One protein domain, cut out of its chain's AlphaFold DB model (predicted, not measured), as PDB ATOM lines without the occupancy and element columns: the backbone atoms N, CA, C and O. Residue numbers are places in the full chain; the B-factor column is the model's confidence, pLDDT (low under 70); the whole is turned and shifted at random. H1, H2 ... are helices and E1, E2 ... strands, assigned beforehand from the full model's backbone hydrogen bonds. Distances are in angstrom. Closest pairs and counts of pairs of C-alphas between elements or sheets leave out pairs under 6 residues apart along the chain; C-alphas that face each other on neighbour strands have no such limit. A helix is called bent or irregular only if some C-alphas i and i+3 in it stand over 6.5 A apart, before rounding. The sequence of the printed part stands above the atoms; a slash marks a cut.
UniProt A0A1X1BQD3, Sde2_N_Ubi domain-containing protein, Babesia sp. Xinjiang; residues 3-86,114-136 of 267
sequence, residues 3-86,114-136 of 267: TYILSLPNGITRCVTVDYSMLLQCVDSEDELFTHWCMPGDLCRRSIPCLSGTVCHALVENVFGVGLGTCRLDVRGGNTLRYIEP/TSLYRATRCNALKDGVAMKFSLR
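This is residues 3 to 86 and 114 to 136 of the 267 residues of the protein "Sde2_N_Ubi domain-containing protein" of Babesia sp. Xinjiang (UniProt A0A1X1BQD3). A twisted wall of four strands, its two long strands E3 and E4 sharply bent, has the longest helix, H4, packed on it, with the short helices H1 and H2 near H4 and off the sheet. H3 only grazes the sheet, and H5 lies off it at one far end of the long axis. The printed part has 107 residues with five named helices and four named strands, in the order E1 E2 H1 H2 H3 H4 E3 H5 E4; the class is mixed, helices and strands. The mixed sheet runs E2 E1 E4 E3. The whole is compact, with a radius of gyration of the C-alphas of 13.6 A, yet elongated, spanning 42 by 26 by 26 A.

Begin at inner strands E1, residues 3 to 7, and E4, residues 124 to 135: they are parallel at 8 degrees, with N 5 and O 129 2.8 A apart, within hydrogen-bond range. On the edge, E2, residues 13 to 18, is antiparallel to E1 at 152 degrees, a hairpin, with N 4 and O 16 at 2.8 A. On the other edge, E3, residues 71 to 83, is antiparallel to E4 at 167 degrees, with N 74 and O 132 at 2.8 A. Look for the bends at residue 79, where E3 bends by 71 degrees, and at residue 128, where E4 bends by 66 degrees. H4, residues 54 to 64, is on the sheet at a height of 7.1 A, on a local plane only just fitted, to 6 C-alphas, and is over none of the strands. H1, residues 20 to 24, only just touches H4, with 3 pairs of C-alphas within 8 A, the closest those of Leu 23 and Leu 59 at 6.8 A. H2, residues 30 to 33, and H1 only just touch, only at the corner, with 3 such pairs, the closest C-alphas being those of Leu 24 and Glu 30 at 6.5 A. H3, residues 43 to 46, only grazes the sheet; its closest C-alpha pair with E3 is Leu 43 and Asn 79, 7.5 A. H5, residues 116 to 119, is not on the sheet and touches no helix. Every O i to N i+4 pair is within range in H1 and H4; H2, H3 and H5 are too short for one, and their one O i to N i+3 pair is within range in H2 and H5 but not in H3.

Find C-alpha 3 at (-10.836, 20.237, -44.205), where E1 begins, 13.3 A long; E2 measures 15.7 A. H4 runs 15.1 A from C-alpha 54 at (-12.618, 36.149, -34.197). E3 measures 30.4 A, and E4 30.6 A, ending at C-alpha 135 at (0.922, 40.249, -46.389).

The C-alphas of Asn 10 and Leu 116 are the farthest apart, 42.7 A. Residues 87 to 113 are not printed, and C-alphas 86 and 114 are 22.4 A apart across the cut. Of the links printed whole, none is long. Mean pLDDT of the printed part is 73.6; look for values under 70 at residues 40 to 43, 45 to 47, 68, 77 to 86 and 114 to 124.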
ATOM      1  N   THR A   3     -12.151  20.001 -43.594       84.19
ATOM      2  CA  THR A   3     -10.836  20.237 -44.205       84.19
ATOM      3  C   THR A   3     -10.721  21.674 -44.690       84.19
ATOM      4  O   THR A   3     -11.521  22.139 -45.507       84.19
ATOM      5  N   TYR A   4      -9.688  22.372 -44.220       85.94
ATOM      6  CA  TYR A   4      -9.327  23.720 -44.643       85.94
ATOM      7  C   TYR A   4      -8.031  23.706 -45.444       85.94
ATOM      8  O   TYR A   4      -7.038  23.101 -45.049       85.94
ATOM      9  N   ILE A   5      -8.037  24.403 -46.576       85.69
ATOM     10  CA  ILE A   5      -6.873  24.597 -47.436       85.69
ATOM     11  C   ILE A   5      -6.378  26.020 -47.216       85.69
ATOM     12  O   ILE A   5      -7.084  26.978 -47.514       85.69
ATOM     13  N   LEU A   6      -5.163  26.179 -46.709       84.12
ATOM     14  CA  LEU A   6      -4.604  27.476 -46.343       84.12
ATOM     15  C   LEU A   6      -3.392  27.791 -47.214       84.12
ATOM     16  O   LEU A   6      -2.412  27.057 -47.215       84.12
ATOM     17  N   SER A   7      -3.463  28.890 -47.961       86.56
ATOM     18  CA  SER A   7      -2.389  29.412 -48.812       86.56
ATOM     19  C   SER A   7      -1.670  30.552 -48.094       86.56
ATOM     20  O   SER A   7      -2.222  31.645 -47.948       86.56
ATOM     21  N   LEU A   8      -0.448  30.299 -47.636       82.50
ATOM     22  CA  LEU A   8       0.404  31.260 -46.937       82.50
ATOM     23  C   LEU A   8       1.070  32.239 -47.923       82.50
ATOM     24  O   LEU A   8       1.254  31.920 -49.102       82.50
ATOM     25  N   PRO A   9       1.485  33.437 -47.466       75.06
ATOM     26  CA  PRO A   9       2.057  34.456 -48.348       75.06
ATOM     27  C   PRO A   9       3.416  34.069 -48.949       75.06
ATOM     28  O   PRO A   9       3.827  34.650 -49.949       75.06
ATOM     29  N   ASN A  10       4.103  33.085 -48.369       78.50
ATOM     30  CA  ASN A  10       5.334  32.498 -48.905       78.50
ATOM     31  C   ASN A  10       5.081  31.501 -50.056       78.50
ATOM     32  O   ASN A  10       6.027  30.896 -50.549       78.50
ATOM     33  N   GLY A  11       3.823  31.319 -50.477       77.12
ATOM     34  CA  GLY A  11       3.430  30.389 -51.536       77.12
ATOM     35  C   GLY A  11       3.221  28.949 -51.061       77.12
ATOM     36  O   GLY A  11       2.890  28.092 -51.874       77.12
ATOM     37  N   ILE A  12       3.388  28.673 -49.763       84.06
ATOM     38  CA  ILE A  12       3.146  27.345 -49.198       84.06
ATOM     39  C   ILE A  12       1.647  27.161 -48.979       84.06
ATOM     40  O   ILE A  12       1.009  27.955 -48.287       84.06
ATOM     41  N   THR A  13       1.102  26.069 -49.507       87.12
ATOM     42  CA  THR A  13      -0.266  25.638 -49.215       87.12
ATOM     43  C   THR A  13      -0.239  24.491 -48.216       87.12
ATOM     44  O   THR A  13       0.530  23.545 -48.375       87.12
ATOM     45  N   ARG A  14      -1.066  24.571 -47.174       84.88
ATOM     46  CA  ARG A  14      -1.227  23.527 -46.158       84.88
ATOM     47  C   ARG A  14      -2.689  23.132 -46.047       84.88
ATOM     48  O   ARG A  14      -3.561  23.995 -46.067       84.88
ATOM     49  N   CYS A  15      -2.938  21.840 -45.898       87.62
ATOM     50  CA  CYS A  15      -4.257  21.322 -45.563       87.62
ATOM     51  C   CYS A  15      -4.306  21.065 -44.060       87.62
ATOM     52  O   CYS A  15      -3.390  20.455 -43.513       87.62
ATOM     53  N   VAL A  16      -5.359  21.541 -43.405       85.69
ATOM     54  CA  VAL A  16      -5.592  21.350 -41.975       85.69
ATOM     55  C   VAL A  16      -6.967  20.744 -41.796       85.69
ATOM     56  O   VAL A  16      -7.959  21.277 -42.289       85.69
ATOM     57  N   THR A  17      -7.012  19.624 -41.091       86.44
ATOM     58  CA  THR A  17      -8.255  19.027 -40.617       86.44
ATOM     59  C   THR A  17      -8.619  19.676 -39.296       86.44
ATOM     60  O   THR A  17      -7.841  19.629 -38.346       86.44
ATOM     61  N   VAL A  18      -9.779  20.315 -39.256       84.38
ATOM     62  CA  VAL A  18     -10.290  21.001 -38.078       84.38
ATOM     63  C   VAL A  18     -11.443  20.200 -37.504       84.38
ATOM     64  O   VAL A  18     -12.410  19.862 -38.193       84.38
ATOM     65  N   ASP A  19     -11.327  19.914 -36.217       84.44
ATOM     66  CA  ASP A  19     -12.377  19.298 -35.427       84.44
ATOM     67  C   ASP A  19     -13.034  20.300 -34.496       84.44
ATOM     68  O   ASP A  19     -12.487  21.359 -34.185       84.44
ATOM     69  N   TYR A  20     -14.225  19.939 -34.027       81.19
ATOM     70  CA  TYR A  20     -14.977  20.751 -33.081       81.19
ATOM     71  C   TYR A  20     -14.184  21.017 -31.793       81.19
ATOM     72  O   TYR A  20     -14.176  22.133 -31.287       81.19
ATOM     73  N   SER A  21     -13.421  20.028 -31.322       81.81
ATOM     74  CA  SER A  21     -12.519  20.167 -30.173       81.81
ATOM     75  C   SER A  21     -11.414  21.203 -30.398       81.81
ATOM     76  O   SER A  21     -11.113  21.976 -29.493       81.81
ATOM     77  N   MET A  22     -10.835  21.275 -31.602       81.50
ATOM     78  CA  MET A  22      -9.840  22.304 -31.933       81.50
ATOM     79  C   MET A  22     -10.462  23.699 -31.979       81.50
ATOM     80  O   MET A  22      -9.818  24.672 -31.599       81.50
ATOM     81  N   LEU A  23     -11.713  23.808 -32.431       81.50
ATOM     82  CA  LEU A  23     -12.439  25.075 -32.439       81.50
ATOM     83  C   LEU A  23     -12.741  25.563 -31.022       81.50
ATOM     84  O   LEU A  23     -12.539  26.739 -30.746       81.50
ATOM     85  N   LEU A  24     -13.141  24.662 -30.122       82.50
ATOM     86  CA  LEU A  24     -13.351  24.972 -28.706       82.50
ATOM     87  C   LEU A  24     -12.077  25.472 -28.017       82.50
ATOM     88  O   LEU A  24     -12.148  26.349 -27.173       82.50
ATOM     89  N   GLN A  25     -10.901  24.973 -28.404       84.44
ATOM     90  CA  GLN A  25      -9.622  25.457 -27.865       84.44
ATOM     91  C   GLN A  25      -9.261  26.878 -28.323       84.44
ATOM     92  O   GLN A  25      -8.360  27.494 -27.758       84.44
ATOM     93  N   CYS A  26      -9.912  27.391 -29.367       81.06
ATOM     94  CA  CYS A  26      -9.636  28.718 -29.911       81.06
ATOM     95  C   CYS A  26     -10.491  29.821 -29.271       81.06
ATOM     96  O   CYS A  26     -10.404  30.967 -29.709       81.06
ATOM     97  N   VAL A  27     -11.354  29.476 -28.313       83.31
ATOM     98  CA  VAL A  27     -12.424  30.344 -27.823       83.31
ATOM     99  C   VAL A  27     -12.607  30.150 -26.317       83.31
ATOM    100  O   VAL A  27     -12.541  29.025 -25.833       83.31
ATOM    101  N   ASP A  28     -12.859  31.231 -25.576       81.81
ATOM    102  CA  ASP A  28     -13.012  31.178 -24.111       81.81
ATOM    103  C   ASP A  28     -14.383  30.631 -23.675       81.81
ATOM    104  O   ASP A  28     -14.538  30.099 -22.573       81.81
ATOM    105  N   SER A  29     -15.392  30.748 -24.543       81.69
ATOM    106  CA  SER A  29     -16.760  30.288 -24.306       81.69
ATOM    107  C   SER A  29     -17.337  29.563 -25.527       81.69
ATOM    108  O   SER A  29     -17.110  29.961 -26.668       81.69
ATOM    109  N   GLU A  30     -18.134  28.508 -25.318       76.25
ATOM    110  CA  GLU A  30     -18.784  27.809 -26.443       76.25
ATOM    111  C   GLU A  30     -19.699  28.745 -27.242       76.25
ATOM    112  O   GLU A  30     -19.817  28.608 -28.455       76.25
ATOM    113  N   ASP A  31     -20.312  29.727 -26.578       75.00
ATOM    114  CA  ASP A  31     -21.241  30.678 -27.189       75.00
ATOM    115  C   ASP A  31     -20.584  31.534 -28.278       75.00
ATOM    116  O   ASP A  31     -21.212  31.847 -29.292       75.00
ATOM    117  N   GLU A  32     -19.306  31.874 -28.121       77.19
ATOM    118  CA  GLU A  32     -18.552  32.666 -29.094       77.19
ATOM    119  C   GLU A  32     -18.385  31.950 -30.445       77.19
ATOM    120  O   GLU A  32     -18.351  32.621 -31.481       77.19
ATOM    121  N   LEU A  33     -18.398  30.609 -30.478       75.81
ATOM    122  CA  LEU A  33     -18.402  29.832 -31.728       75.81
ATOM    123  C   LEU A  33     -19.615  30.139 -32.609       75.81
ATOM    124  O   LEU A  33     -19.515  30.101 -33.839       75.81
ATOM    125  N   PHE A  34     -20.740  30.465 -31.973       74.19
ATOM    126  CA  PHE A  34     -22.015  30.770 -32.616       74.19
ATOM    127  C   PHE A  34     -22.214  32.275 -32.834       74.19
ATOM    128  O   PHE A  34     -23.212  32.691 -33.428       74.19
ATOM    129  N   THR A  35     -21.286  33.121 -32.375       76.19
ATOM    130  CA  THR A  35     -21.393  34.564 -32.595       76.19
ATOM    131  C   THR A  35     -21.025  34.930 -34.030       76.19
ATOM    132  O   THR A  35     -19.946  34.632 -34.546       76.19
ATOM    133  N   HIS A  36     -21.946  35.621 -34.700       73.38
ATOM    134  CA  HIS A  36     -21.769  36.084 -36.071       73.38
ATOM    135  C   HIS A  36     -21.892  37.602 -36.139       73.38
ATOM    136  O   HIS A  36     -22.909  38.172 -35.757       73.38
ATOM    137  N   TRP A  37     -20.865  38.261 -36.677       74.56
ATOM    138  CA  TRP A  37     -20.866  39.713 -36.922       74.56
ATOM    139  C   TRP A  37     -21.130  40.068 -38.391       74.56
ATOM    140  O   TRP A  37     -20.999  41.215 -38.806       74.56
ATOM    141  N   CYS A  38     -21.458  39.068 -39.203       75.06
ATOM    142  CA  CYS A  38     -21.800  39.232 -40.609       75.06
ATOM    143  C   CYS A  38     -23.278  39.616 -40.789       75.06
ATOM    144  O   CYS A  38     -24.078  39.471 -39.860       75.06
ATOM    145  N   MET A  39     -23.650  40.126 -41.963       74.69
ATOM    146  CA  MET A  39     -24.982  40.684 -42.209       74.69
ATOM    147  C   MET A  39     -26.065  39.592 -42.192       74.69
ATOM    148  O   MET A  39     -25.782  38.426 -42.492       74.69
ATOM    149  N   PRO A  40     -27.312  39.923 -41.806       67.50
ATOM    150  CA  PRO A  40     -28.434  39.006 -41.974       67.50
ATOM    151  C   PRO A  40     -28.577  38.652 -43.464       67.50
ATOM    152  O   PRO A  40     -28.572  39.534 -44.316       67.50
ATOM    153  N   GLY A  41     -28.617  37.352 -43.772       66.62
ATOM    154  CA  GLY A  41     -28.615  36.826 -45.146       66.62
ATOM    155  C   GLY A  41     -27.271  36.263 -45.623       66.62
ATOM    156  O   GLY A  41     -27.242  35.498 -46.587       66.62
ATOM    157  N   ASP A  42     -26.167  36.543 -44.927       68.69
ATOM    158  CA  ASP A  42     -24.873  35.978 -45.301       68.69
ATOM    159  C   ASP A  42     -24.801  34.468 -45.003       68.69
ATOM    160  O   ASP A  42     -25.111  33.995 -43.904       68.69
ATOM    161  N   LEU A  43     -24.256  33.700 -45.955       65.50
ATOM    162  CA  LEU A  43     -23.989  32.257 -45.816       65.50
ATOM    163  C   LEU A  43     -23.014  31.926 -44.664       65.50
ATOM    164  O   LEU A  43     -22.862  30.768 -44.277       65.50
ATOM    165  N   CYS A  44     -22.328  32.925 -44.095       71.12
ATOM    166  CA  CYS A  44     -21.544  32.786 -42.863       71.12
ATOM    167  C   CYS A  44     -22.396  32.301 -41.680       71.12
ATOM    168  O   CYS A  44     -21.891  31.489 -40.915       71.12
ATOM    169  N   ARG A  45     -23.653  32.763 -41.558       69.19
ATOM    170  CA  ARG A  45     -24.525  32.556 -40.388       69.19
ATOM    171  C   ARG A  45     -25.105  31.146 -40.306       69.19
ATOM    172  O   ARG A  45     -25.726  30.805 -39.313       69.19
ATOM    173  N   ARG A  46     -24.940  30.344 -41.363       65.00
ATOM    174  CA  ARG A  46     -25.511  28.996 -41.478       65.00
ATOM    175  C   ARG A  46     -24.585  27.882 -40.971       65.00
ATOM    176  O   ARG A  46     -24.839  26.713 -41.234       65.00
ATOM    177  N   SER A  47     -23.461  28.234 -40.351       67.88
ATOM    178  CA  SER A  47     -22.367  27.295 -40.096       67.88
ATOM    179  C   SER A  47     -21.413  27.781 -39.020       67.88
ATOM    180  O   SER A  47     -21.171  28.985 -38.924       67.88
ATOM    181  N   ILE A  48     -20.732  26.846 -38.369       72.94
ATOM    182  CA  ILE A  48     -19.696  27.132 -37.376       72.94
ATOM    183  C   ILE A  48     -18.333  26.721 -37.958       72.94
ATOM    184  O   ILE A  48     -18.243  25.698 -38.641       72.94
ATOM    185  N   PRO A  49     -17.250  27.476 -37.723       76.50
ATOM    186  CA  PRO A  49     -17.196  28.808 -37.122       76.50
ATOM    187  C   PRO A  49     -17.527  29.930 -38.123       76.50
ATOM    188  O   PRO A  49     -17.503  29.755 -39.347       76.50
ATOM    189  N   CYS A  50     -17.770  31.134 -37.602       78.25
ATOM    190  CA  CYS A  50     -17.867  32.338 -38.421       78.25
ATOM    191  C   CYS A  50     -16.531  32.618 -39.142       78.25
ATOM    192  O   CYS A  50     -15.537  32.972 -38.509       78.25
ATOM    193  N   LEU A  51     -16.516  32.509 -40.478       75.31
ATOM    194  CA  LEU A  51     -15.320  32.732 -41.315       75.31
ATOM    195  C   LEU A  51     -14.791  34.173 -41.288       75.31
ATOM    196  O   LEU A  51     -13.618  34.409 -41.564       75.31
ATOM    197  N   SER A  52     -15.658  35.130 -40.968       72.56
ATOM    198  CA  SER A  52     -15.314  36.541 -40.788       72.56
ATOM    199  C   SER A  52     -15.158  36.936 -39.316       72.56
ATOM    200  O   SER A  52     -14.945  38.111 -39.029       72.56
ATOM    201  N   GLY A  53     -15.312  35.984 -38.393       75.50
ATOM    202  CA  GLY A  53     -15.272  36.213 -36.953       75.50
ATOM    203  C   GLY A  53     -13.890  36.009 -36.337       75.50
ATOM    204  O   GLY A  53     -12.942  35.556 -36.983       75.50
ATOM    205  N   THR A  54     -13.809  36.312 -35.044       77.62
ATOM    206  CA  THR A  54     -12.618  36.149 -34.197       77.62
ATOM    207  C   THR A  54     -12.169  34.696 -34.094       77.62
ATOM    208  O   THR A  54     -10.974  34.433 -34.087       77.62
ATOM    209  N   VAL A  55     -13.099  33.741 -34.126       81.38
ATOM    210  CA  VAL A  55     -12.791  32.305 -34.045       81.38
ATOM    211  C   VAL A  55     -11.884  31.839 -35.183       81.38
ATOM    212  O   VAL A  55     -10.909  31.129 -34.953       81.38
ATOM    213  N   CYS A  56     -12.158  32.255 -36.424       79.19
ATOM    214  CA  CYS A  56     -11.285  31.899 -37.545       79.19
ATOM    215  C   CYS A  56      -9.921  32.577 -37.446       79.19
ATOM    216  O   CYS A  56      -8.928  32.011 -37.890       79.19
ATOM    217  N   HIS A  57      -9.859  33.769 -36.852       81.31
ATOM    218  CA  HIS A  57      -8.585  34.421 -36.576       81.31
ATOM    219  C   HIS A  57      -7.787  33.634 -35.530       81.31
ATOM    220  O   HIS A  57      -6.654  33.256 -35.820       81.31
ATOM    221  N   ALA A  58      -8.389  33.301 -34.391       83.38
ATOM    222  CA  ALA A  58      -7.753  32.521 -33.333       83.38
ATOM    223  C   ALA A  58      -7.293  31.142 -33.830       83.38
ATOM    224  O   ALA A  58      -6.160  30.743 -33.579       83.38
ATOM    225  N   LEU A  59      -8.111  30.450 -34.630       83.44
ATOM    226  CA  LEU A  59      -7.728  29.175 -35.238       83.44
ATOM    227  C   LEU A  59      -6.502  29.309 -36.143       83.44
ATOM    228  O   LEU A  59      -5.585  28.492 -36.092       83.44
ATOM    229  N   VAL A  60      -6.463  30.345 -36.976       81.00
ATOM    230  CA  VAL A  60      -5.316  30.587 -37.854       81.00
ATOM    231  C   VAL A  60      -4.069  30.936 -37.046       81.00
ATOM    232  O   VAL A  60      -2.976  30.476 -37.375       81.00
ATOM    233  N   GLU A  61      -4.212  31.737 -35.996       84.81
ATOM    234  CA  GLU A  61      -3.102  32.135 -35.138       84.81
ATOM    235  C   GLU A  61      -2.542  30.938 -34.360       84.81
ATOM    236  O   GLU A  61      -1.333  30.720 -34.381       84.81
ATOM    237  N   ASN A  62      -3.407  30.088 -33.807       82.50
ATOM    238  CA  ASN A  62      -3.018  28.877 -33.084       82.50
ATOM    239  C   ASN A  62      -2.350  27.836 -33.991       82.50
ATOM    240  O   ASN A  62      -1.363  27.213 -33.605       82.50
ATOM    241  N   VAL A  63      -2.861  27.642 -35.210       78.69
ATOM    242  CA  VAL A  63      -2.341  26.605 -36.116       78.69
ATOM    243  C   VAL A  63      -1.092  27.067 -36.877       78.69
ATOM    244  O   VAL A  63      -0.227  26.250 -37.198       78.69
ATOM    245  N   PHE A  64      -0.971  28.362 -37.188       73.56
ATOM    246  CA  PHE A  64       0.084  28.868 -38.076       73.56
ATOM    247  C   PHE A  64       1.008  29.916 -37.460       73.56
ATOM    248  O   PHE A  64       2.020  30.241 -38.082       73.56
ATOM    249  N   GLY A  65       0.681  30.473 -36.294       77.44
ATOM    250  CA  GLY A  65       1.438  31.572 -35.689       77.44
ATOM    251  C   GLY A  65       1.409  32.857 -36.523       77.44
ATOM    252  O   GLY A  65       2.326  33.673 -36.438       77.44
ATOM    253  N   VAL A  66       0.404  33.026 -37.392       75.00
ATOM    254  CA  VAL A  66       0.279  34.198 -38.268       75.00
ATOM    255  C   VAL A  66      -0.762  35.154 -37.701       75.00
ATOM    256  O   VAL A  66      -1.962  34.929 -37.838       75.00
ATOM    257  N   GLY A  67      -0.302  36.274 -37.147       72.38
ATOM    258  CA  GLY A  67      -1.189  37.354 -36.722       72.38
ATOM    259  C   GLY A  67      -1.876  38.037 -37.914       72.38
ATOM    260  O   GLY A  67      -1.225  38.514 -38.851       72.38
ATOM    261  N   LEU A  68      -3.206  38.170 -37.877       69.19
ATOM    262  CA  LEU A  68      -3.965  38.915 -38.896       69.19
ATOM    263  C   LEU A  68      -3.710  40.433 -38.869       69.19
ATOM    264  O   LEU A  68      -4.109  41.144 -39.795       69.19
ATOM    265  N   GLY A  69      -2.996  40.951 -37.866       72.19
ATOM    266  CA  GLY A  69      -2.521  42.338 -37.862       72.19
ATOM    267  C   GLY A  69      -1.605  42.647 -39.053       72.19
ATOM    268  O   GLY A  69      -1.688  43.724 -39.646       72.19
ATOM    269  N   THR A  70      -0.798  41.669 -39.472       72.75
ATOM    270  CA  THR A  70       0.174  41.792 -40.571       72.75
ATOM    271  C   THR A  70      -0.300  41.157 -41.875       72.75
ATOM    272  O   THR A  70       0.351  41.312 -42.907       72.75
ATOM    273  N   CYS A  71      -1.441  40.463 -41.865       74.25
ATOM    274  CA  CYS A  71      -1.940  39.687 -42.996       74.25
ATOM    275  C   CYS A  71      -3.400  40.032 -43.319       74.25
ATOM    276  O   CYS A  71      -4.223  40.337 -42.460       74.25
ATOM    277  N   ARG A  72      -3.752  40.031 -44.598       79.44
ATOM    278  CA  ARG A  72      -5.130  40.061 -45.074       79.44
ATOM    279  C   ARG A  72      -5.529  38.637 -45.430       79.44
ATOM    280  O   ARG A  72      -4.874  38.007 -46.261       79.44
ATOM    281  N   LEU A  73      -6.603  38.180 -44.801       80.75
ATOM    282  CA  LEU A  73      -7.258  36.911 -45.069       80.75
ATOM    283  C   LEU A  73      -8.336  37.117 -46.141       80.75
ATOM    284  O   LEU A  73      -9.178  38.006 -46.017       80.75
ATOM    285  N   ASP A  74      -8.269  36.327 -47.205       80.31
ATOM    286  CA  ASP A  74      -9.325  36.149 -48.201       80.31
ATOM    287  C   ASP A  74      -9.853  34.721 -48.057       80.31
ATOM    288  O   ASP A  74      -9.086  33.767 -48.182       80.31
ATOM    289  N   VAL A  75     -11.137  34.567 -47.745       77.94
ATOM    290  CA  VAL A  75     -11.762  33.254 -47.566       77.94
ATOM    291  C   VAL A  75     -12.645  32.966 -48.769       77.94
ATOM    292  O   VAL A  75     -13.519  33.759 -49.115       77.94
ATOM    293  N   ARG A  76     -12.422  31.821 -49.408       75.69
ATOM    294  CA  ARG A  76     -13.202  31.324 -50.542       75.69
ATOM    295  C   ARG A  76     -13.751  29.937 -50.231       75.69
ATOM    296  O   ARG A  76     -13.095  29.137 -49.572       75.69
ATOM    297  N   GLY A  77     -14.933  29.634 -50.757       68.56
ATOM    298  CA  GLY A  77     -15.596  28.351 -50.517       68.56
ATOM    299  C   GLY A  77     -16.336  28.304 -49.177       68.56
ATOM    300  O   GLY A  77     -16.708  29.340 -48.629       68.56
ATOM    301  N   GLY A  78     -16.585  27.094 -48.670       61.62
ATOM    302  CA  GLY A  78     -17.409  26.887 -47.474       61.62
ATOM    303  C   GLY A  78     -18.920  26.904 -47.727       61.62
ATOM    304  O   GLY A  78     -19.690  27.070 -46.785       61.62
ATOM    305  N   ASN A  79     -19.353  26.735 -48.979       61.50
ATOM    306  CA  ASN A  79     -20.768  26.512 -49.305       61.50
ATOM    307  C   ASN A  79     -21.211  25.082 -48.957       61.50
ATOM    308  O   ASN A  79     -22.404  24.805 -48.892       61.50
ATOM    309  N   THR A  80     -20.249  24.184 -48.746       58.50
ATOM    310  CA  THR A  80     -20.484  22.807 -48.325       58.50
ATOM    311  C   THR A  80     -20.468  22.745 -46.805       58.50
ATOM    312  O   THR A  80     -19.494  23.139 -46.158       58.50
ATOM    313  N   LEU A  81     -21.564  22.256 -46.241       61.84
ATOM    314  CA  LEU A  81     -21.716  22.009 -44.817       61.84
ATOM    315  C   LEU A  81     -21.526  20.518 -44.553       61.84
ATOM    316  O   LEU A  81     -22.081  19.689 -45.275       61.84
ATOM    317  N   ARG A  82     -20.756  20.178 -43.520       62.94
ATOM    318  CA  ARG A  82     -20.707  18.829 -42.955       62.94
ATOM    319  C   ARG A  82     -21.291  18.851 -41.561       62.94
ATOM    320  O   ARG A  82     -20.769  19.540 -40.688       62.94
ATOM    321  N   TYR A  83     -22.344  18.076 -41.357       64.81
ATOM    322  CA  TYR A  83     -22.909  17.857 -40.037       64.81
ATOM    323  C   TYR A  83     -21.975  16.965 -39.214       64.81
ATOM    324  O   TYR A  83     -21.441  15.974 -39.712       64.81
ATOM    325  N   ILE A  84     -21.745  17.354 -37.965       59.41
ATOM    326  CA  ILE A  84     -21.144  16.503 -36.948       59.41
ATOM    327  C   ILE A  84     -22.291  15.665 -36.381       59.41
ATOM    328  O   ILE A  84     -23.166  16.205 -35.697       59.41
ATOM    329  N   GLU A  85     -22.284  14.370 -36.691       48.06
ATOM    330  CA  GLU A  85     -23.078  13.365 -35.981       48.06
ATOM    331  C   GLU A  85     -22.757  13.503 -34.478       48.06
ATOM    332  O   GLU A  85     -21.581  13.399 -34.103       48.06
ATOM    333  N   PRO A  86     -23.729  13.831 -33.607       41.66
ATOM    334  CA  PRO A  86     -23.505  13.750 -32.170       41.66
ATOM    335  C   PRO A  86     -23.165  12.292 -31.846       41.66
ATOM    336  O   PRO A  86     -23.858  11.397 -32.315       41.66
ATOM    337  N   THR A 114     -32.208  35.404 -33.639       50.47
ATOM    338  CA  THR A 114     -30.979  34.843 -33.056       50.47
ATOM    339  C   THR A 114     -31.224  33.834 -31.914       50.47
ATOM    340  O   THR A 114     -30.327  33.074 -31.555       50.47
ATOM    341  N   SER A 115     -32.432  33.799 -31.339       43.12
ATOM    342  CA  SER A 115     -32.868  32.879 -30.285       43.12
ATOM    343  C   SER A 115     -33.209  31.464 -30.778       43.12
ATOM    344  O   SER A 115     -32.968  30.508 -30.045       43.12
ATOM    345  N   LEU A 116     -33.696  31.282 -32.012       42.69
ATOM    346  CA  LEU A 116     -34.025  29.952 -32.557       42.69
ATOM    347  C   LEU A 116     -32.780  29.189 -33.036       42.69
ATOM    348  O   LEU A 116     -32.751  27.958 -32.991       42.69
ATOM    349  N   TYR A 117     -31.709  29.912 -33.374       49.00
ATOM    350  CA  TYR A 117     -30.392  29.328 -33.648       49.00
ATOM    351  C   TYR A 117     -29.727  28.737 -32.391       49.00
ATOM    352  O   TYR A 117     -28.893  27.847 -32.498       49.00
ATOM    353  N   ARG A 118     -30.118  29.173 -31.181       45.47
ATOM    354  CA  ARG A 118     -29.696  28.503 -29.934       45.47
ATOM    355  C   ARG A 118     -30.356  27.136 -29.755       45.47
ATOM    356  O   ARG A 118     -29.755  26.257 -29.149       45.47
ATOM    357  N   ALA A 119     -31.579  26.961 -30.261       39.84
ATOM    358  CA  ALA A 119     -32.330  25.713 -30.127       39.84
ATOM    359  C   ALA A 119     -31.870  24.648 -31.135       39.84
ATOM    360  O   ALA A 119     -31.845  23.462 -30.821       39.84
ATOM    361  N   THR A 120     -31.438  25.071 -32.323       47.28
ATOM    362  CA  THR A 120     -30.735  24.215 -33.281       47.28
ATOM    363  C   THR A 120     -29.249  24.522 -33.192       47.28
ATOM    364  O   THR A 120     -28.735  25.339 -33.946       47.28
ATOM    365  N   ARG A 121     -28.544  23.860 -32.260       50.22
ATOM    366  CA  ARG A 121     -27.077  23.744 -32.298       50.22
ATOM    367  C   ARG A 121     -26.702  23.117 -33.643       50.22
ATOM    368  O   ARG A 121     -26.613  21.901 -33.774       50.22
ATOM    369  N   CYS A 122     -26.590  23.942 -34.679       53.09
ATOM    370  CA  CYS A 122     -26.258  23.508 -36.020       53.09
ATOM    371  C   CYS A 122     -24.803  23.060 -35.986       53.09
ATOM    372  O   CYS A 122     -23.891  23.846 -36.217       53.09
ATOM    373  N   ASN A 123     -24.607  21.772 -35.718       59.88
ATOM    374  CA  ASN A 123     -23.347  21.037 -35.750       59.88
ATOM    375  C   ASN A 123     -22.726  20.979 -37.163       59.88
ATOM    376  O   ASN A 123     -21.992  20.058 -37.495       59.88
ATOM    377  N   ALA A 124     -23.044  21.931 -38.034       66.69
ATOM    378  CA  ALA A 124     -22.574  22.001 -39.397       66.69
ATOM    379  C   ALA A 124     -21.246  22.767 -39.445       66.69
ATOM    380  O   ALA A 124     -21.218  24.004 -39.419       66.69
ATOM    381  N   LEU A 125     -20.141  22.025 -39.538       74.06
ATOM    382  CA  LEU A 125     -18.838  22.593 -39.858       74.06
ATOM    383  C   LEU A 125     -18.770  22.912 -41.346       74.06
ATOM    384  O   LEU A 125     -19.144  22.094 -42.189       74.06
ATOM    385  N   LYS A 126     -18.237  24.084 -41.693       75.00
ATOM    386  CA  LYS A 126     -17.891  24.352 -43.094       75.00
ATOM    387  C   LYS A 126     -16.794  23.412 -43.543       75.00
ATOM    388  O   LYS A 126     -15.793  23.291 -42.847       75.00
ATOM    389  N   ASP A 127     -16.956  22.819 -44.715       77.38
ATOM    390  CA  ASP A 127     -15.946  21.983 -45.352       77.38
ATOM    391  C   ASP A 127     -15.490  22.592 -46.685       77.38
ATOM    392  O   ASP A 127     -16.189  23.411 -47.290       77.38
ATOM    393  N   GLY A 128     -14.283  22.230 -47.122       75.81
ATOM    394  CA  GLY A 128     -13.716  22.724 -48.379       75.81
ATOM    395  C   GLY A 128     -13.477  24.236 -48.382       75.81
ATOM    396  O   GLY A 128     -13.699  24.909 -49.390       75.81
ATOM    397  N   VAL A 129     -13.063  24.798 -47.243       81.12
ATOM    398  CA  VAL A 129     -12.753  26.229 -47.134       81.12
ATOM    399  C   VAL A 129     -11.328  26.471 -47.615       81.12
ATOM    400  O   VAL A 129     -10.381  25.894 -47.085       81.12
ATOM    401  N   ALA A 130     -11.168  27.354 -48.596       83.25
ATOM    402  CA  ALA A 130      -9.877  27.819 -49.081       83.25
ATOM    403  C   ALA A 130      -9.578  29.212 -48.512       83.25
ATOM    404  O   ALA A 130     -10.223  30.199 -48.856       83.25
ATOM    405  N   MET A 131      -8.579  29.304 -47.644       84.38
ATOM    406  CA  MET A 131      -8.134  30.543 -47.017       84.38
ATOM    407  C   MET A 131      -6.830  31.006 -47.661       84.38
ATOM    408  O   MET A 131      -5.863  30.253 -47.738       84.38
ATOM    409  N   LYS A 132      -6.772  32.255 -48.110       84.75
ATOM    410  CA  LYS A 132      -5.575  32.859 -48.695       84.75
ATOM    411  C   LYS A 132      -5.091  34.014 -47.836       84.75
ATOM    412  O   LYS A 132      -5.804  34.991 -47.627       84.75
ATOM    413  N   PHE A 133      -3.837  33.932 -47.414       82.88
ATOM    414  CA  PHE A 133      -3.161  34.979 -46.666       82.88
ATOM    415  C   PHE A 133      -2.295  35.813 -47.596       82.88
ATOM    416  O   PHE A 133      -1.469  35.305 -48.352       82.88
ATOM    417  N   SER A 134      -2.471  37.123 -47.521       83.62
ATOM    418  CA  SER A 134      -1.649  38.100 -48.228       83.62
ATOM    419  C   SER A 134      -1.031  39.051 -47.217       83.62
ATOM    420  O   SER A 134      -1.727  39.551 -46.341       83.62
ATOM    421  N   LEU A 135       0.276  39.299 -47.297       79.19
ATOM    422  CA  LEU A 135       0.922  40.249 -46.389       79.19
ATOM    423  C   LEU A 135       0.324  41.641 -46.597       79.19
ATOM    424  O   LEU A 135       0.218  42.131 -47.727       79.19
ATOM    425  N   ARG A 136      -0.056  42.292 -45.498       73.69
ATOM    426  CA  ARG A 136      -0.354  43.720 -45.510       73.69
ATOM    427  C   ARG A 136       0.985  44.419 -45.659       73.69
ATOM    428  O   ARG A 136       1.793  44.436 -44.738       73.69
TER     429      ARG A 136